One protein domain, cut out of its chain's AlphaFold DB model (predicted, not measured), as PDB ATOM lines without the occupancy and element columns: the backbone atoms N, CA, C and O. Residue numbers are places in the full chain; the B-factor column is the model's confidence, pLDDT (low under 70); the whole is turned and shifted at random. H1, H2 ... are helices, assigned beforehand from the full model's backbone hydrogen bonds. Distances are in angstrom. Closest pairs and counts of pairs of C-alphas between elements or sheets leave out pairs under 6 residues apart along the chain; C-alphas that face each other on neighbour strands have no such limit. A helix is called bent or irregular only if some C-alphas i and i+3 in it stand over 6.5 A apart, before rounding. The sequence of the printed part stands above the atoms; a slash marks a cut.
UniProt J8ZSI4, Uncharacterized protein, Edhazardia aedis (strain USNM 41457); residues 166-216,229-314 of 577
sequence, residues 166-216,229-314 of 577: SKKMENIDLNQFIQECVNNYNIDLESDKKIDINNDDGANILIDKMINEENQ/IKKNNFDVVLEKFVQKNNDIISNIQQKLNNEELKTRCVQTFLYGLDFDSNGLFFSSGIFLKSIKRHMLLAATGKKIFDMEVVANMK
ATOM      1  N   SER A 166     196.567 182.241 162.582       57.53
ATOM      2  CA  SER A 166     197.677 181.961 163.493       57.53
ATOM      3  C   SER A 166     198.989 182.501 162.916       57.53
ATOM      4  O   SER A 166     199.667 183.282 163.580       57.53
ATOM      5  N   LYS A 167     199.270 182.250 161.628       60.62
ATOM      6  CA  LYS A 167     200.436 182.834 160.932       60.62
ATOM      7  C   LYS A 167     200.370 184.355 160.785       60.62
ATOM      8  O   LYS A 167     201.410 185.008 160.797       60.62
ATOM      9  N   LYS A 168     199.180 184.950 160.642       64.31
ATOM     10  CA  LYS A 168     199.034 186.420 160.642       64.31
ATOM     11  C   LYS A 168     199.323 187.028 162.012       64.31
ATOM     12  O   LYS A 168     199.919 188.096 162.062       64.31
ATOM     13  N   MET A 169     198.916 186.364 163.092       68.12
ATOM     14  CA  MET A 169     199.128 186.832 164.466       68.12
ATOM     15  C   MET A 169     200.598 186.727 164.873       68.12
ATOM     16  O   MET A 169     201.141 187.674 165.430       68.12
ATOM     17  N   GLU A 170     201.272 185.640 164.489       62.56
ATOM     18  CA  GLU A 170     202.730 185.482 164.628       62.56
ATOM     19  C   GLU A 170     203.512 186.589 163.887       62.56
ATOM     20  O   GLU A 170     204.614 186.969 164.282       62.56
ATOM     21  N   ASN A 171     202.931 187.146 162.818       67.94
ATOM     22  CA  ASN A 171     203.570 188.141 161.957       67.94
ATOM     23  C   ASN A 171     203.163 189.596 162.211       67.94
ATOM     24  O   ASN A 171     203.546 190.464 161.432       67.94
ATOM     25  N   ILE A 172     202.448 189.888 163.299       74.88
ATOM     26  CA  ILE A 172     202.115 191.270 163.658       74.88
ATOM     27  C   ILE A 172     203.399 192.057 163.948       74.88
ATOM     28  O   ILE A 172     204.237 191.612 164.731       74.88
ATOM     29  N   ASP A 173     203.521 193.231 163.328       80.31
ATOM     30  CA  ASP A 173     204.431 194.279 163.781       80.31
ATOM     31  C   ASP A 173     203.797 194.963 164.998       80.31
ATOM     32  O   ASP A 173     202.832 195.730 164.880       80.31
ATOM     33  N   LEU A 174     204.281 194.600 166.187       84.62
ATOM     34  CA  LEU A 174     203.726 195.112 167.431       84.62
ATOM     35  C   LEU A 174     204.028 196.606 167.613       84.62
ATOM     36  O   LEU A 174     203.173 197.325 168.125       84.62
ATOM     37  N   ASN A 175     205.186 197.086 167.152       84.44
ATOM     38  CA  ASN A 175     205.540 198.503 167.234       84.44
ATOM     39  C   ASN A 175     204.585 199.346 166.401       84.44
ATOM     40  O   ASN A 175     204.044 200.332 166.902       84.44
ATOM     41  N   GLN A 176     204.326 198.928 165.162       87.50
ATOM     42  CA  GLN A 176     203.371 199.617 164.302       87.50
ATOM     43  C   GLN A 176     201.973 199.634 164.933       87.50
ATOM     44  O   GLN A 176     201.337 200.683 164.997       87.50
ATOM     45  N   PHE A 177     201.499 198.494 165.448       87.00
ATOM     46  CA  PHE A 177     200.184 198.420 166.090       87.00
ATOM     47  C   PHE A 177     200.076 199.348 167.309       87.00
ATOM     48  O   PHE A 177     199.076 200.042 167.480       87.00
ATOM     49  N   ILE A 178     201.112 199.387 168.144       86.06
ATOM     50  CA  ILE A 178     201.160 200.269 169.309       86.06
ATOM     51  C   ILE A 178     201.152 201.742 168.880       86.06
ATOM     52  O   ILE A 178     200.410 202.535 169.458       86.06
ATOM     53  N   GLN A 179     201.930 202.109 167.857       86.06
ATOM     54  CA  GLN A 179     201.944 203.467 167.307       86.06
ATOM     55  C   GLN A 179     200.573 203.866 166.754       86.06
ATOM     56  O   GLN A 179     200.104 204.967 167.032       86.06
ATOM     57  N   GLU A 180     199.900 202.971 166.028       85.19
ATOM     58  CA  GLU A 180     198.529 203.182 165.548       85.19
ATOM     59  C   GLU A 180     197.567 203.443 166.716       85.19
ATOM     60  O   GLU A 180     196.810 204.414 166.684       85.19
ATOM     61  N   CYS A 181     197.624 202.633 167.777       84.19
ATOM     62  CA  CYS A 181     196.807 202.831 168.975       84.19
ATOM     63  C   CYS A 181     197.086 204.175 169.656       84.19
ATOM     64  O   CYS A 181     196.148 204.912 169.946       84.19
ATOM     65  N   VAL A 182     198.356 204.517 169.885       85.19
ATOM     66  CA  VAL A 182     198.740 205.791 170.510       85.19
ATOM     67  C   VAL A 182     198.279 206.978 169.683       85.19
ATOM     68  O   VAL A 182     197.680 207.899 170.233       85.19
ATOM     69  N   ASN A 183     198.506 206.941 168.370       84.94
ATOM     70  CA  ASN A 183     198.074 208.000 167.470       84.94
ATOM     71  C   ASN A 183     196.562 208.187 167.556       84.94
ATOM     72  O   ASN A 183     196.123 209.307 167.794       84.94
ATOM     73  N   ASN A 184     195.790 207.098 167.472       82.81
ATOM     74  CA  ASN A 184     194.331 207.129 167.574       82.81
ATOM     75  C   ASN A 184     193.851 207.680 168.921       82.81
ATOM     76  O   ASN A 184     192.948 208.510 168.972       82.81
ATOM     77  N   TYR A 185     194.471 207.260 170.020       82.44
ATOM     78  CA  TYR A 185     194.105 207.719 171.356       82.44
ATOM     79  C   TYR A 185     194.506 209.167 171.645       82.44
ATOM     80  O   TYR A 185     193.950 209.750 172.578       82.44
ATOM     81  N   ASN A 186     195.445 209.726 170.881       84.06
ATOM     82  CA  ASN A 186     195.938 211.096 171.011       84.06
ATOM     83  C   ASN A 186     195.239 212.098 170.076       84.06
ATOM     84  O   ASN A 186     195.542 213.287 170.187       84.06
ATOM     85  N   ILE A 187     194.338 211.658 169.179       79.44
ATOM     86  CA  ILE A 187     193.659 212.529 168.193       79.44
ATOM     87  C   ILE A 187     192.940 213.698 168.882       79.44
ATOM     88  O   ILE A 187     193.085 214.837 168.446       79.44
ATOM     89  N   ASP A 188     192.251 213.427 169.993       66.25
ATOM     90  CA  ASP A 188     191.397 214.401 170.689       66.25
ATOM     91  C   ASP A 188     191.974 214.871 172.040       66.25
ATOM     92  O   ASP A 188     191.251 215.394 172.889       66.25
ATOM     93  N   LEU A 189     193.276 214.664 172.279       71.75
ATOM     94  CA  LEU A 189     193.931 215.045 173.534       71.75
ATOM     95  C   LEU A 189     194.790 216.305 173.384       71.75
ATOM     96  O   LEU A 189     195.591 216.437 172.453       71.75
ATOM     97  N   GLU A 190     194.674 217.200 174.369       66.44
ATOM     98  CA  GLU A 190     195.605 218.316 174.576       66.44
ATOM     99  C   GLU A 190     197.051 217.797 174.672       66.44
ATOM    100  O   GLU A 190     197.284 216.680 175.141       66.44
ATOM    101  N   SER A 191     198.026 218.600 174.229       63.22
ATOM    102  CA  SER A 191     199.452 218.228 174.135       63.22
ATOM    103  C   SER A 191     200.001 217.575 175.402       63.22
ATOM    104  O   SER A 191     200.737 216.597 175.320       63.22
ATOM    105  N   ASP A 192     199.576 218.077 176.553       61.50
ATOM    106  CA  ASP A 192     200.100 217.751 177.878       61.50
ATOM    107  C   ASP A 192     199.487 216.449 178.428       61.50
ATOM    108  O   ASP A 192     199.923 215.922 179.447       61.50
ATOM    109  N   LYS A 193     198.460 215.926 177.742       66.00
ATOM    110  CA  LYS A 193     197.738 214.688 178.068       66.00
ATOM    111  C   LYS A 193     198.026 213.565 177.071       66.00
ATOM    112  O   LYS A 193     197.469 212.476 177.215       66.00
ATOM    113  N   LYS A 194     198.846 213.819 176.043       75.44
ATOM    114  CA  LYS A 194     199.179 212.825 175.016       75.44
ATOM    115  C   LYS A 194     199.972 211.666 175.612       75.44
ATOM    116  O   LYS A 194     200.857 211.843 176.438       75.44
ATOM    117  N   ILE A 195     199.659 210.467 175.139       77.44
ATOM    118  CA  ILE A 195     200.358 209.239 175.500       77.44
ATOM    119  C   ILE A 195     201.741 209.261 174.855       77.44
ATOM    120  O   ILE A 195     201.841 209.282 173.627       77.44
ATOM    121  N   ASP A 196     202.777 209.192 175.685       77.38
ATOM    122  CA  ASP A 196     204.153 208.918 175.278       77.38
ATOM    123  C   ASP A 196     204.643 207.651 175.986       77.38
ATOM    124  O   ASP A 196     204.923 207.666 177.180       77.38
ATOM    125  N   ILE A 197     204.752 206.544 175.245       72.25
ATOM    126  CA  ILE A 197     205.186 205.229 175.763       72.25
ATOM    127  C   ILE A 197     206.636 205.257 176.265       72.25
ATOM    128  O   ILE A 197     207.082 204.367 177.000       72.25
ATOM    129  N   ASN A 198     207.407 206.271 175.874       72.19
ATOM    130  CA  ASN A 198     208.755 206.431 176.385       72.19
ATOM    131  C   ASN A 198     208.766 206.936 177.834       72.19
ATOM    132  O   ASN A 198     209.733 206.642 178.534       72.19
ATOM    133  N   ASN A 199     207.676 207.542 178.310       77.19
ATOM    134  CA  ASN A 199     207.510 207.959 179.700       77.19
ATOM    135  C   ASN A 199     206.931 206.838 180.571       77.19
ATOM    136  O   ASN A 199     206.191 205.978 180.087       77.19
ATOM    137  N   ASP A 200     207.226 206.891 181.871       69.00
ATOM    138  CA  ASP A 200     206.785 205.888 182.849       69.00
ATOM    139  C   ASP A 200     205.251 205.776 182.911       69.00
ATOM    140  O   ASP A 200     204.699 204.679 182.921       69.00
ATOM    141  N   ASP A 201     204.530 206.897 182.824       80.81
ATOM    142  CA  ASP A 201     203.060 206.891 182.836       80.81
ATOM    143  C   ASP A 201     202.426 206.490 181.494       80.81
ATOM    144  O   ASP A 201     201.250 206.122 181.439       80.81
ATOM    145  N   GLY A 202     203.190 206.506 180.398       83.81
ATOM    146  CA  GLY A 202     202.673 206.207 179.064       83.81
ATOM    147  C   GLY A 202     202.156 204.780 178.920       83.81
ATOM    148  O   GLY A 202     201.120 204.557 178.289       83.81
ATOM    149  N   ALA A 203     202.843 203.817 179.542       87.00
ATOM    150  CA  ALA A 203     202.420 202.419 179.556       87.00
ATOM    151  C   ALA A 203     201.110 202.234 180.336       87.00
ATOM    152  O   ALA A 203     200.204 201.553 179.851       87.00
ATOM    153  N   ASN A 204     200.971 202.894 181.494       88.88
ATOM    154  CA  ASN A 204     199.737 202.878 182.282       88.88
ATOM    155  C   ASN A 204     198.557 203.422 181.466       88.88
ATOM    156  O   ASN A 204     197.530 202.756 181.360       88.88
ATOM    157  N   ILE A 205     198.710 204.592 180.835       87.88
ATOM    158  CA  ILE A 205     197.623 205.216 180.063       87.88
ATOM    159  C   ILE A 205     197.247 204.355 178.848       87.88
ATOM    160  O   ILE A 205     196.063 204.187 178.551       87.88
ATOM    161  N   LEU A 206     198.236 203.788 178.147       89.81
ATOM    162  CA  LEU A 206     197.991 202.911 177.003       89.81
ATOM    163  C   LEU A 206     197.185 201.672 177.409       89.81
ATOM    164  O   LEU A 206     196.176 201.365 176.776       89.81
ATOM    165  N   ILE A 207     197.629 200.967 178.454       92.00
ATOM    166  CA  ILE A 207     196.986 199.737 178.923       92.00
ATOM    167  C   ILE A 207     195.604 200.030 179.505       92.00
ATOM    168  O   ILE A 207     194.665 199.300 179.198       92.00
ATOM    169  N   ASP A 208     195.442 201.115 180.264       90.62
ATOM    170  CA  ASP A 208     194.141 201.521 180.797       90.62
ATOM    171  C   ASP A 208     193.131 201.789 179.674       90.62
ATOM    172  O   ASP A 208     192.046 201.201 179.660       90.62
ATOM    173  N   LYS A 209     193.515 202.563 178.647       87.88
ATOM    174  CA  LYS A 209     192.668 202.768 177.461       87.88
ATOM    175  C   LYS A 209     192.383 201.455 176.736       87.88
ATOM    176  O   LYS A 209     191.234 201.193 176.390       87.88
ATOM    177  N   MET A 210     193.381 200.587 176.568       89.00
ATOM    178  CA  MET A 210     193.187 199.245 176.009       89.00
ATOM    179  C   MET A 210     192.366 198.318 176.906       89.00
ATOM    180  O   MET A 210     191.998 197.239 176.470       89.00
ATOM    181  N   ILE A 211     192.068 198.634 178.152       87.12
ATOM    182  CA  ILE A 211     191.180 197.810 178.974       87.12
ATOM    183  C   ILE A 211     189.772 198.399 178.935       87.12
ATOM    184  O   ILE A 211     188.813 197.666 178.690       87.12
ATOM    185  N   ASN A 212     189.669 199.716 179.094       82.56
ATOM    186  CA  ASN A 212     188.416 200.450 179.241       82.56
ATOM    187  C   ASN A 212     187.754 200.824 177.914       82.56
ATOM    188  O   ASN A 212     186.594 201.224 177.918       82.56
ATOM    189  N   GLU A 213     188.449 200.699 176.780       76.06
ATOM    190  CA  GLU A 213     187.844 200.879 175.465       76.06
ATOM    191  C   GLU A 213     186.684 199.891 175.321       76.06
ATOM    192  O   GLU A 213     186.889 198.678 175.146       76.06
ATOM    193  N   GLU A 214     185.473 200.444 175.460       57.09
ATOM    194  CA  GLU A 214     184.230 199.702 175.507       57.09
ATOM    195  C   GLU A 214     184.140 198.795 174.287       57.09
ATOM    196  O   GLU A 214     184.308 199.192 173.122       57.09
ATOM    197  N   ASN A 215     183.734 197.556 174.541       51.03
ATOM    198  CA  ASN A 215     183.176 196.724 173.497       51.03
ATOM    199  C   ASN A 215     181.799 197.286 173.057       51.03
ATOM    200  O   ASN A 215     180.830 196.545 173.043       51.03
ATOM    201  N   GLN A 216     181.705 198.577 172.687       39.16
ATOM    202  CA  GLN A 216     180.530 199.219 172.097       39.16
ATOM    203  C   GLN A 216     179.806 198.300 171.104       39.16
ATOM    204  O   GLN A 216     180.401 197.782 170.153       39.16
ATOM    205  N   ILE A 229     191.292 182.878 166.024       60.19
ATOM    206  CA  ILE A 229     192.254 181.959 166.651       60.19
ATOM    207  C   ILE A 229     191.444 180.868 167.360       60.19
ATOM    208  O   ILE A 229     190.588 181.174 168.192       60.19
ATOM    209  N   LYS A 230     191.687 179.602 167.008       71.00
ATOM    210  CA  LYS A 230     191.088 178.473 167.723       71.00
ATOM    211  C   LYS A 230     191.595 178.468 169.166       71.00
ATOM    212  O   LYS A 230     192.771 178.731 169.408       71.00
ATOM    213  N   LYS A 231     190.732 178.130 170.123       73.94
ATOM    214  CA  LYS A 231     191.066 178.145 171.556       73.94
ATOM    215  C   LYS A 231     192.285 177.294 171.893       73.94
ATOM    216  O   LYS A 231     193.136 177.720 172.663       73.94
ATOM    217  N   ASN A 232     192.376 176.110 171.292       73.19
ATOM    218  CA  ASN A 232     193.494 175.187 171.480       73.19
ATOM    219  C   ASN A 232     194.828 175.714 170.919       73.19
ATOM    220  O   ASN A 232     195.881 175.296 171.387       73.19
ATOM    221  N   ASN A 233     194.792 176.654 169.973       77.69
ATOM    222  CA  ASN A 233     195.983 177.263 169.384       77.69
ATOM    223  C   ASN A 233     196.397 178.565 170.081       77.69
ATOM    224  O   ASN A 233     197.470 179.083 169.778       77.69
ATOM    225  N   PHE A 234     195.575 179.107 170.987       86.31
ATOM    226  CA  PHE A 234     195.849 180.384 171.648       86.31
ATOM    227  C   PHE A 234     197.201 180.382 172.363       86.31
ATOM    228  O   PHE A 234     198.021 181.253 172.096       86.31
ATOM    229  N   ASP A 235     197.458 179.374 173.199       86.69
ATOM    230  CA  ASP A 235     198.674 179.307 174.018       86.69
ATOM    231  C   ASP A 235     199.941 179.199 173.151       86.69
ATOM    232  O   ASP A 235     200.939 179.868 173.408       86.69
ATOM    233  N   VAL A 236     199.875 178.432 172.055       87.00
ATOM    234  CA  VAL A 236     200.979 178.286 171.090       87.00
ATOM    235  C   VAL A 236     201.255 179.598 170.352       87.00
ATOM    236  O   VAL A 236     202.411 179.989 170.185       87.00
ATOM    237  N   VAL A 237     200.204 180.287 169.899       86.06
ATOM    238  CA  VAL A 237     200.342 181.574 169.201       86.06
ATOM    239  C   VAL A 237     200.846 182.655 170.160       86.06
ATOM    240  O   VAL A 237     201.686 183.462 169.767       86.06
ATOM    241  N   LEU A 238     200.379 182.655 171.412       90.81
ATOM    242  CA  LEU A 238     200.820 183.587 172.447       90.81
ATOM    243  C   LEU A 238     202.309 183.436 172.737       90.81
ATOM    244  O   LEU A 238     203.020 184.435 172.761       90.81
ATOM    245  N   GLU A 239     202.792 182.205 172.889       90.62
ATOM    246  CA  GLU A 239     204.205 181.947 173.160       90.62
ATOM    247  C   GLU A 239     205.101 182.477 172.030       90.62
ATOM    248  O   GLU A 239     206.043 183.232 172.270       90.62
ATOM    249  N   LYS A 240     204.750 182.193 170.770       88.06
ATOM    250  CA  LYS A 240     205.476 182.733 169.610       88.06
ATOM    251  C   LYS A 240     205.410 184.261 169.531       88.06
ATOM    252  O   LYS A 240     206.400 184.907 169.191       88.06
ATOM    253  N   PHE A 241     204.251 184.842 169.840       89.12
ATOM    254  CA  PHE A 241     204.053 186.290 169.850       89.12
ATOM    255  C   PHE A 241     204.934 186.975 170.902       89.12
ATOM    256  O   PHE A 241     205.550 188.000 170.603       89.12
ATOM    257  N   VAL A 242     205.033 186.389 172.101       91.81
ATOM    258  CA  VAL A 242     205.905 186.860 173.185       91.81
ATOM    259  C   VAL A 242     207.372 186.756 172.786       91.81
ATOM    260  O   VAL A 242     208.105 187.726 172.942       91.81
ATOM    261  N   GLN A 243     207.796 185.623 172.221       90.25
ATOM    262  CA  GLN A 243     209.185 185.412 171.800       90.25
ATOM    263  C   GLN A 243     209.632 186.424 170.744       90.25
ATOM    264  O   GLN A 243     210.704 187.011 170.865       90.25
ATOM    265  N   LYS A 244     208.796 186.674 169.731       89.19
ATOM    266  CA  LYS A 244     209.118 187.618 168.655       89.19
ATOM    267  C   LYS A 244     209.190 189.072 169.135       89.19
ATOM    268  O   LYS A 244     209.993 189.839 168.619       89.19
ATOM    269  N   ASN A 245     208.341 189.453 170.089       90.25
ATOM    270  CA  ASN A 245     208.187 190.841 170.534       90.25
ATOM    271  C   ASN A 245     208.706 191.072 171.963       90.25
ATOM    272  O   ASN A 245     208.247 191.990 172.649       90.25
ATOM    273  N   ASN A 246     209.635 190.231 172.424       90.50
ATOM    274  CA  ASN A 246     210.044 190.163 173.825       90.50
ATOM    275  C   ASN A 246     210.505 191.518 174.381       90.50
ATOM    276  O   ASN A 246     210.102 191.878 175.484       90.50
ATOM    277  N   ASP A 247     211.294 192.279 173.621       90.81
ATOM    278  CA  ASP A 247     211.861 193.551 174.085       90.81
ATOM    279  C   ASP A 247     210.778 194.612 174.306       90.81
ATOM    280  O   ASP A 247     210.760 195.293 175.329       90.81
ATOM    281  N   ILE A 248     209.811 194.694 173.386       90.69
ATOM    282  CA  ILE A 248     208.685 195.634 173.466       90.69
ATOM    283  C   ILE A 248     207.794 195.282 174.659       90.69
ATOM    284  O   ILE A 248     207.442 196.154 175.449       90.69
ATOM    285  N   ILE A 249     207.445 194.000 174.807       93.31
ATOM    286  CA  ILE A 249     206.584 193.527 175.899       93.31
ATOM    287  C   ILE A 249     207.279 193.728 177.250       93.31
ATOM    288  O   ILE A 249     206.640 194.175 178.198       93.31
ATOM    289  N   SER A 250     208.583 193.449 177.334       92.81
ATOM    290  CA  SER A 250     209.367 193.650 178.559       92.81
ATOM    291  C   SER A 250     209.453 195.132 178.925       92.81
ATOM    292  O   SER A 250     209.276 195.482 180.084       92.81
ATOM    293  N   ASN A 251     209.635 196.021 177.944       91.12
ATOM    294  CA  ASN A 251     209.619 197.465 178.177       91.12
ATOM    295  C   ASN A 251     208.248 197.959 178.679       91.12
ATOM    296  O   ASN A 251     208.187 198.767 179.602       91.12
ATOM    297  N   ILE A 252     207.139 197.452 178.121       91.56
ATOM    298  CA  ILE A 252     205.790 197.763 178.625       91.56
ATOM    299  C   ILE A 252     205.631 197.267 180.062       91.56
ATOM    300  O   ILE A 252     205.158 198.020 180.905       91.56
ATOM    301  N   GLN A 253     206.034 196.025 180.346       93.31
ATOM    302  CA  GLN A 253     205.957 195.444 181.687       93.31
ATOM    303  C   GLN A 253     206.755 196.269 182.707       93.31
ATOM    304  O   GLN A 253     206.215 196.590 183.759       93.31
ATOM    305  N   GLN A 254     207.987 196.671 182.383       91.25
ATOM    306  CA  GLN A 254     208.842 197.462 183.276       91.25
ATOM    307  C   GLN A 254     208.270 198.845 183.605       91.25
ATOM    308  O   GLN A 254     208.500 199.346 184.701       91.25
ATOM    309  N   LYS A 255     207.541 199.462 182.670       90.88
ATOM    310  CA  LYS A 255     206.935 200.791 182.857       90.88
ATOM    311  C   LYS A 255     205.529 200.745 183.450       90.88
ATOM    312  O   LYS A 255     205.009 201.765 183.893       90.88
ATOM    313  N   LEU A 256     204.876 199.585 183.432       91.56
ATOM    314  CA  LEU A 256     203.528 199.436 183.960       91.56
ATOM    315  C   LEU A 256     203.579 199.420 185.491       91.56
ATOM    316  O   LEU A 256     203.742 198.371 186.100       91.56
ATOM    317  N   ASN A 257     203.419 200.584 186.117       90.06
ATOM    318  CA  ASN A 257     203.500 200.730 187.576       90.06
ATOM    319  C   ASN A 257     202.154 200.530 188.292       90.06
ATOM    320  O   ASN A 257     202.117 200.366 189.510       90.06
ATOM    321  N   ASN A 258     201.034 200.560 187.565       92.88
ATOM    322  CA  ASN A 258     199.711 200.403 188.162       92.88
ATOM    323  C   ASN A 258     199.365 198.918 188.391       92.88
ATOM    324  O   ASN A 258     199.103 198.170 187.446       92.88
ATOM    325  N   GLU A 259     199.291 198.522 189.664       93.19
ATOM    326  CA  GLU A 259     198.968 197.155 190.096       93.19
ATOM    327  C   GLU A 259     197.586 196.660 189.630       93.19
ATOM    328  O   GLU A 259     197.425 195.480 189.313       93.19
ATOM    329  N   GLU A 260     196.582 197.535 189.505       94.44
ATOM    330  CA  GLU A 260     195.266 197.144 188.979       94.44
ATOM    331  C   GLU A 260     195.356 196.761 187.494       94.44
ATOM    332  O   GLU A 260     194.776 195.761 187.059       94.44
ATOM    333  N   LEU A 261     196.127 197.515 186.707       94.75
ATOM    334  CA  LEU A 261     196.327 197.220 185.288       94.75
ATOM    335  C   LEU A 261     197.133 195.935 185.097       94.75
ATOM    336  O   LEU A 261     196.776 195.116 184.242       94.75
ATOM    337  N   LYS A 262     198.165 195.717 185.925       95.81
ATOM    338  CA  LYS A 262     198.908 194.448 185.965       95.81
ATOM    339  C   LYS A 262     197.971 193.275 186.236       95.81
ATOM    340  O   LYS A 262     197.946 192.321 185.458       95.81
ATOM    341  N   THR A 263     197.143 193.390 187.275       95.38
ATOM    342  CA  THR A 263     196.142 192.387 187.674       95.38
ATOM    343  C   THR A 263     195.237 192.008 186.502       95.38
ATOM    344  O   THR A 263     195.068 190.826 186.200       95.38
ATOM    345  N   ARG A 264     194.689 192.996 185.784       95.06
ATOM    346  CA  ARG A 264     193.813 192.753 184.625       95.06
ATOM    347  C   ARG A 264     194.551 192.117 183.439       95.06
ATOM    348  O   ARG A 264     193.977 191.279 182.737       95.06
ATOM    349  N   CYS A 265     195.820 192.464 183.212       96.94
ATOM    350  CA  CYS A 265     196.646 191.812 182.190       96.94
ATOM    351  C   CYS A 265     196.903 190.339 182.543       96.94
ATOM    352  O   CYS A 265     196.688 189.464 181.702       96.94
ATOM    353  N   VAL A 266     197.288 190.049 183.791       97.56
ATOM    354  CA  VAL A 266     197.483 188.675 184.292       97.56
ATOM    355  C   VAL A 266     196.194 187.861 184.163       97.56
ATOM    356  O   VAL A 266     196.223 186.745 183.646       97.56
ATOM    357  N   GLN A 267     195.041 188.429 184.529       95.88
ATOM    358  CA  GLN A 267     193.741 187.776 184.334       95.88
ATOM    359  C   GLN A 267     193.473 187.456 182.861       95.88
ATOM    360  O   GLN A 267     193.070 186.341 182.542       95.88
ATOM    361  N   THR A 268     193.744 188.401 181.955       95.12
ATOM    362  CA  THR A 268     193.572 188.196 180.507       95.12
ATOM    363  C   THR A 268     194.426 187.032 180.004       95.12
ATOM    364  O   THR A 268     193.944 186.204 179.230       95.12
ATOM    365  N   PHE A 269     195.669 186.926 180.481       97.12
ATOM    366  CA  PHE A 269     196.537 185.784 180.200       97.12
ATOM    367  C   PHE A 269     195.930 184.470 180.706       97.12
ATOM    368  O   PHE A 269     195.724 183.551 179.913       97.12
ATOM    369  N   LEU A 270     195.603 184.382 181.998       96.44
ATOM    370  CA  LEU A 270     195.111 183.147 182.617       96.44
ATOM    371  C   LEU A 270     193.784 182.677 182.000       96.44
ATOM    372  O   LEU A 270     193.596 181.485 181.737       96.44
ATOM    373  N   TYR A 271     192.876 183.606 181.713       92.94
ATOM    374  CA  TYR A 271     191.567 183.317 181.129       92.94
ATOM    375  C   TYR A 271     191.652 182.941 179.647       92.94
ATOM    376  O   TYR A 271     190.887 182.091 179.174       92.94
ATOM    377  N   GLY A 272     192.608 183.525 178.921       91.56
ATOM    378  CA  GLY A 272     192.771 183.335 177.485       91.56
ATOM    379  C   GLY A 272     191.464 183.587 176.733       91.56
ATOM    380  O   GLY A 272     190.774 184.576 176.965       91.56
ATOM    381  N   LEU A 273     191.090 182.657 175.851       88.12
ATOM    382  CA  LEU A 273     189.858 182.758 175.057       88.12
ATOM    383  C   LEU A 273     188.643 182.054 175.681       88.12
ATOM    384  O   LEU A 273     187.578 182.018 175.059       88.12
ATOM    385  N   ASP A 274     188.790 181.448 176.860       79.75
ATOM    386  CA  ASP A 274     187.731 180.663 177.503       79.75
ATOM    387  C   ASP A 274     186.776 181.513 178.340       79.75
ATOM    388  O   ASP A 274     185.590 181.175 178.433       79.75
ATOM    389  N   PHE A 275     187.279 182.613 178.902       81.12
ATOM    390  CA  PHE A 275     186.535 183.486 179.803       81.12
ATOM    391  C   PHE A 275     186.695 184.956 179.417       81.12
ATOM    392  O   PHE A 275     187.723 185.350 178.868       81.12
ATOM    393  N   ASP A 276     185.678 185.773 179.697       80.06
ATOM    394  CA  ASP A 276     185.805 187.232 179.608       80.06
ATOM    395  C   ASP A 276     186.461 187.831 180.861       80.06
ATOM    396  O   ASP A 276     186.753 187.126 181.824       80.06
ATOM    397  N   SER A 277     186.649 189.153 180.887       82.12
ATOM    398  CA  SER A 277     187.239 189.870 182.027       82.12
ATOM    399  C   SER A 277     186.488 189.682 183.352       82.12
ATOM    400  O   SER A 277     187.069 189.886 184.412       82.12
ATOM    401  N   ASN A 278     185.212 189.285 183.315       78.31
ATOM    402  CA  ASN A 278     184.401 189.030 184.503       78.31
ATOM    403  C   ASN A 278     184.455 187.556 184.948       78.31
ATOM    404  O   ASN A 278     183.916 187.210 185.999       78.31
ATOM    405  N   GLY A 279     185.108 186.681 184.176       71.44
ATOM    406  CA  GLY A 279     185.160 185.241 184.425       71.44
ATOM    407  C   GLY A 279     183.934 184.480 183.909       71.44
ATOM    408  O   GLY A 279     183.695 183.348 184.337       71.44
ATOM    409  N   LEU A 280     183.140 185.072 183.008       73.25
ATOM    410  CA  LEU A 280     182.030 184.387 182.345       73.25
ATOM    411  C   LEU A 280     182.573 183.424 181.290       73.25
ATOM    412  O   LEU A 280     183.414 183.800 180.478       73.25
ATOM    413  N   PHE A 281     182.089 182.183 181.293       70.75
ATOM    414  CA  PHE A 281     182.558 181.140 180.381       70.75
ATOM    415  C   PHE A 281     181.883 181.212 179.007       70.75
ATOM    416  O   PHE A 281     180.657 181.274 178.909       70.75
ATOM    417  N   PHE A 282     182.678 181.086 177.941       66.62
ATOM    418  CA  PHE A 282     182.191 181.053 176.561       66.62
ATOM    419  C   PHE A 282     182.586 179.746 175.880       66.62
ATOM    420  O   PHE A 282     183.735 179.560 175.488       66.62
ATOM    421  N   SER A 283     181.629 178.845 175.653       61.62
ATOM    422  CA  SER A 283     181.880 177.514 175.068       61.62
ATOM    423  C   SER A 283     182.489 177.544 173.655       61.62
ATOM    424  O   SER A 283     183.261 176.651 173.306       61.62
ATOM    425  N   SER A 284     182.195 178.579 172.867       63.38
ATOM    426  CA  SER A 284     182.760 178.815 171.522       63.38
ATOM    427  C   SER A 284     183.917 179.821 171.511       63.38
ATOM    428  O   SER A 284     184.476 180.121 170.459       63.38
ATOM    429  N   GLY A 285     184.273 180.343 172.683       68.56
ATOM    430  CA  GLY A 285     185.302 181.355 172.880       68.56
ATOM    431  C   GLY A 285     184.752 182.769 172.885       68.56
ATOM    432  O   GLY A 285     183.649 183.033 172.398       68.56
ATOM    433  N   ILE A 286     185.520 183.676 173.477       70.50
ATOM    434  CA  ILE A 286     185.122 185.076 173.595       70.50
ATOM    435  C   ILE A 286     185.075 185.769 172.230       70.50
ATOM    436  O   ILE A 286     185.864 185.509 171.313       70.50
ATOM    437  N   PHE A 287     184.123 186.686 172.080       68.62
ATOM    438  CA  PHE A 287     184.082 187.572 170.929       68.62
ATOM    439  C   PHE A 287     185.010 188.765 171.174       68.62
ATOM    440  O   PHE A 287     184.760 189.571 172.065       68.62
ATOM    441  N   LEU A 288     186.068 188.883 170.372       70.81
ATOM    442  CA  LEU A 288     187.036 189.974 170.464       70.81
ATOM    443  C   LEU A 288     186.851 190.950 169.307       70.81
ATOM    444  O   LEU A 288     186.831 190.533 168.150       70.81
ATOM    445  N   LYS A 289     186.791 192.249 169.619       68.94
ATOM    446  CA  LYS A 289     186.852 193.319 168.613       68.94
ATOM    447  C   LYS A 289     188.225 193.416 167.958       68.94
ATOM    448  O   LYS A 289     188.334 193.546 166.746       68.94
ATOM    449  N   SER A 290     189.273 193.340 168.778       77.69
ATOM    450  CA  SER A 290     190.662 193.366 168.335       77.69
ATOM    451  C   SER A 290     191.416 192.213 168.976       77.69
ATOM    452  O   SER A 290     191.754 192.233 170.159       77.69
ATOM    453  N   ILE A 291     191.695 191.193 168.169       79.44
ATOM    454  CA  ILE A 291     192.544 190.078 168.582       79.44
ATOM    455  C   ILE A 291     193.973 190.557 168.883       79.44
ATOM    456  O   ILE A 291     194.571 190.074 169.834       79.44
ATOM    457  N   LYS A 292     194.487 191.573 168.166       85.31
ATOM    458  CA  LYS A 292     195.813 192.167 168.419       85.31
ATOM    459  C   LYS A 292     195.909 192.754 169.830       85.31
ATOM    460  O   LYS A 292     196.871 192.488 170.541       85.31
ATOM    461  N   ARG A 293     194.876 193.499 170.245       87.75
ATOM    462  CA  ARG A 293     194.752 194.072 171.595       87.75
ATOM    463  C   ARG A 293     194.744 192.974 172.656       87.75
ATOM    464  O   ARG A 293     195.520 193.036 173.598       87.75
ATOM    465  N   HIS A 294     193.908 191.952 172.480       88.94
ATOM    466  CA  HIS A 294     193.839 190.838 173.428       88.94
ATOM    467  C   HIS A 294     195.172 190.079 173.532       88.94
ATOM    468  O   HIS A 294     195.610 189.778 174.637       88.94
ATOM    469  N   MET A 295     195.848 189.832 172.403       89.88
ATOM    470  CA  MET A 295     197.173 189.202 172.381       89.88
ATOM    471  C   MET A 295     198.223 190.045 173.108       89.88
ATOM    472  O   MET A 295     199.005 189.486 173.866       89.88
ATOM    473  N   LEU A 296     198.223 191.370 172.926       93.56
ATOM    474  CA  LEU A 296     199.132 192.261 173.650       93.56
ATOM    475  C   LEU A 296     198.868 192.231 175.161       93.56
ATOM    476  O   LEU A 296     199.803 192.039 175.929       93.56
ATOM    477  N   LEU A 297     197.606 192.346 175.592       94.94
ATOM    478  CA  LEU A 297     197.242 192.280 177.014       94.94
ATOM    479  C   LEU A 297     197.629 190.932 177.642       94.94
ATOM    480  O   LEU A 297     198.218 190.904 178.721       94.94
ATOM    481  N   ALA A 298     197.358 189.821 176.951       95.69
ATOM    482  CA  ALA A 298     197.753 188.488 177.399       95.69
ATOM    483  C   ALA A 298     199.282 188.306 177.421       95.69
ATOM    484  O   ALA A 298     199.809 187.671 178.328       95.69
ATOM    485  N   ALA A 299     200.011 188.871 176.457       96.31
ATOM    486  CA  ALA A 299     201.469 188.789 176.394       96.31
ATOM    487  C   ALA A 299     202.137 189.573 177.533       96.31
ATOM    488  O   ALA A 299     203.027 189.048 178.205       96.31
ATOM    489  N   THR A 300     201.662 190.792 177.794       96.69
ATOM    490  CA  THR A 300     202.071 191.598 178.952       96.69
ATOM    491  C   THR A 300     201.732 190.875 180.256       96.69
ATOM    492  O   THR A 300     202.588 190.740 181.125       96.69
ATOM    493  N   GLY A 301     200.517 190.323 180.365       97.88
ATOM    494  CA  GLY A 301     200.079 189.531 181.514       97.88
ATOM    495  C   GLY A 301     200.953 188.310 181.780       97.88
ATOM    496  O   GLY A 301     201.339 188.081 182.921       97.88
ATOM    497  N   LYS A 302     201.327 187.565 180.733       97.50
ATOM    498  CA  LYS A 302     202.244 186.425 180.844       97.50
ATOM    499  C   LYS A 302     203.604 186.852 181.398       97.50
ATOM    500  O   LYS A 302     204.123 186.202 182.296       97.50
ATOM    501  N   LYS A 303     204.176 187.953 180.898       96.00
ATOM    502  CA  LYS A 303     205.471 188.450 181.391       96.00
ATOM    503  C   LYS A 303     205.423 188.896 182.848       96.00
ATOM    504  O   LYS A 303     206.319 188.537 183.604       96.00
ATOM    505  N   ILE A 304     204.372 189.607 183.249       97.00
ATOM    506  CA  ILE A 304     204.149 189.975 184.654       97.00
ATOM    507  C   ILE A 304     204.000 188.715 185.515       97.00
ATOM    508  O   ILE A 304     204.596 188.627 186.587       97.00
ATOM    509  N   PHE A 305     203.248 187.720 185.039       96.75
ATOM    510  CA  PHE A 305     203.056 186.464 185.758       96.75
ATOM    511  C   PHE A 305     204.390 185.747 186.012       96.75
ATOM    512  O   PHE A 305     204.723 185.448 187.159       96.75
ATOM    513  N   ASP A 306     205.177 185.550 184.952       93.56
ATOM    514  CA  ASP A 306     206.446 184.821 185.002       93.56
ATOM    515  C   ASP A 306     207.516 185.540 185.849       93.56
ATOM    516  O   ASP A 306     208.318 184.882 186.512       93.56
ATOM    517  N   MET A 307     207.566 186.880 185.818       92.44
ATOM    518  CA  MET A 307     208.658 187.658 186.428       92.44
ATOM    519  C   MET A 307     208.322 188.226 187.811       92.44
ATOM    520  O   MET A 307     209.204 188.299 188.663       92.44
ATOM    521  N   GLU A 308     207.070 188.622 188.047       94.06
ATOM    522  CA  GLU A 308     206.654 189.297 189.283       94.06
ATOM    523  C   GLU A 308     205.773 188.396 190.148       94.06
ATOM    524  O   GLU A 308     206.082 188.178 191.316       94.06
ATOM    525  N   VAL A 309     204.696 187.831 189.592       94.56
ATOM    526  CA  VAL A 309     203.699 187.086 190.386       94.56
ATOM    527  C   VAL A 309     204.313 185.841 191.023       94.56
ATOM    528  O   VAL A 309     204.187 185.649 192.232       94.56
ATOM    529  N   VAL A 310     205.017 185.018 190.238       92.94
ATOM    530  CA  VAL A 310     205.680 183.806 190.749       92.94
ATOM    531  C   VAL A 310     206.736 184.155 191.803       92.94
ATOM    532  O   VAL A 310     206.820 183.494 192.839       92.94
ATOM    533  N   ALA A 311     207.513 185.219 191.582       92.81
ATOM    534  CA  ALA A 311     208.534 185.666 192.526       92.81
ATOM    535  C   ALA A 311     207.920 186.159 193.848       92.81
ATOM    536  O   ALA A 311     208.364 185.746 194.921       92.81
ATOM    537  N   ASN A 312     206.868 186.979 193.773       93.19
ATOM    538  CA  ASN A 312     206.169 187.536 194.931       93.19
ATOM    539  C   ASN A 312     205.478 186.451 195.767       93.19
ATOM    540  O   ASN A 312     205.471 186.526 196.994       93.19
ATOM    541  N   MET A 313     204.933 185.421 195.116       94.50
ATOM    542  CA  MET A 313     204.179 184.353 195.781       94.50
ATOM    543  C   MET A 313     205.045 183.195 196.279       94.50
ATOM    544  O   MET A 313     204.529 182.316 196.964       94.50
ATOM    545  N   LYS A 314     206.346 183.162 195.963       93.81
ATOM    546  CA  LYS A 314     207.211 182.000 196.218       93.81
ATOM    547  C   LYS A 314     207.140 181.489 197.661       93.81
ATOM    548  O   LYS A 314     206.932 180.300 197.882       93.81
TER     549      LYS A 314
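This is residues 166 to 216 and 229 to 314 of the 577 residues of an uncharacterized protein of Edhazardia aedis (strain USNM 41457) (UniProt J8ZSI4). What would one see first in this model? One long helix, H7, runs through the core, and shorter helices are gathered round its residues 292 to 305: H6, H5 and H4 pack across it, while H3 lies over the space between H5 and H6. H2 comes near H7 only loosely, close to where H7 begins, and the short H1 packs on H4 there. What is it made of, and how large is it? It is all helix, 137 printed residues with seven named helices, H1 to H7 in chain order, and no named strand. It is compact, with a radius of gyration of the C-alphas of 14.7 A and spans of 44 by 38 by 29 A, and residues 187 to 192 stick out.

Which helix is the hub, and what touches it most? The hub is H7, residues 291 to 314, which has a kink of 36 degrees near residue 305. With its residues 294 to 305 alone it touches H6, residues 259 to 271; the closest C-alphas, of Val 266 and Gly 301, are 3.9 A apart, and the lines are only just about perpendicular at 72 degrees. What else touches the hub? H5, residues 246 to 255, touches residues 296 to 304 of H7 at a steep tilt of 66 degrees, the same way, with the closest C-alphas, of Ile 249 and Thr 300, 5.8 A apart. Residues 238 to 242 of H4, residues 231 to 244, touch residues 295 to 299 of H7, about perpendicular at 78 degrees, with the closest C-alphas, of Val 242 and Ala 299, 5.8 A apart. How are the remaining helices placed? H3, residues 200 to 212, touches H5 about perpendicular at 80 degrees, with C-alphas 200 and 255 closest at 5.1 A, and only just touches H6, with 3 pairs of C-alphas within 8 A, the closest being those of Asp 208 and Leu 261 at 6.6 A. H1, residues 166 to 170, touches H4, with C-alphas 170 and 241 closest at 5.4 A. H2, residues 174 to 186, touches no helix; it is close to but not clearly touching H3, with C-alphas 182 and 206 closest at 7.1 A, and it is apart from H4 and H6. What do the backbone N and O atoms show? In H1, H2, H5 and H6 every O i to N i+4 pair is within hydrogen-bond range, against 8 of 9 in H3, 8 of 10 in H4 and 18 of 20 in H7.

Where does the longest helix run? H7 goes from C-alpha 291 at (192.544, 190.078, 168.582) to C-alpha 314 at (207.211, 182.000, 196.218), 32.3 A. It is only just irregular, with C-alphas 307 and 310 6.51 A apart; H4 is irregular too, with C-alphas 232 and 235 7.1 A apart. How long are the others? H4 measures 20.6 A, H3 19.5 A, H2 and H6 18.1 A each, H5 14.3 A and H1, which begins at C-alpha 166 at (197.677, 181.961, 163.493), 6.3 A.

How far does the printed part reach? The two C-alphas farthest apart, of Ser 191 and Ser 283, are 44.4 A apart. Is it unbroken, and which links are long? Residues 217 to 228 are cut out, and C-alphas 216 and 229 are 21.6 A apart across the cut. The links from H2 to H3, 13 residues, and from H6 to H7, 19 residues, are long. Where is confidence low? The mean pLDDT of the printed part is 83.3, and 22 residues are under 70, among them residues 166 to 171, 190 to 193, 214 to 216 and 282 to 285.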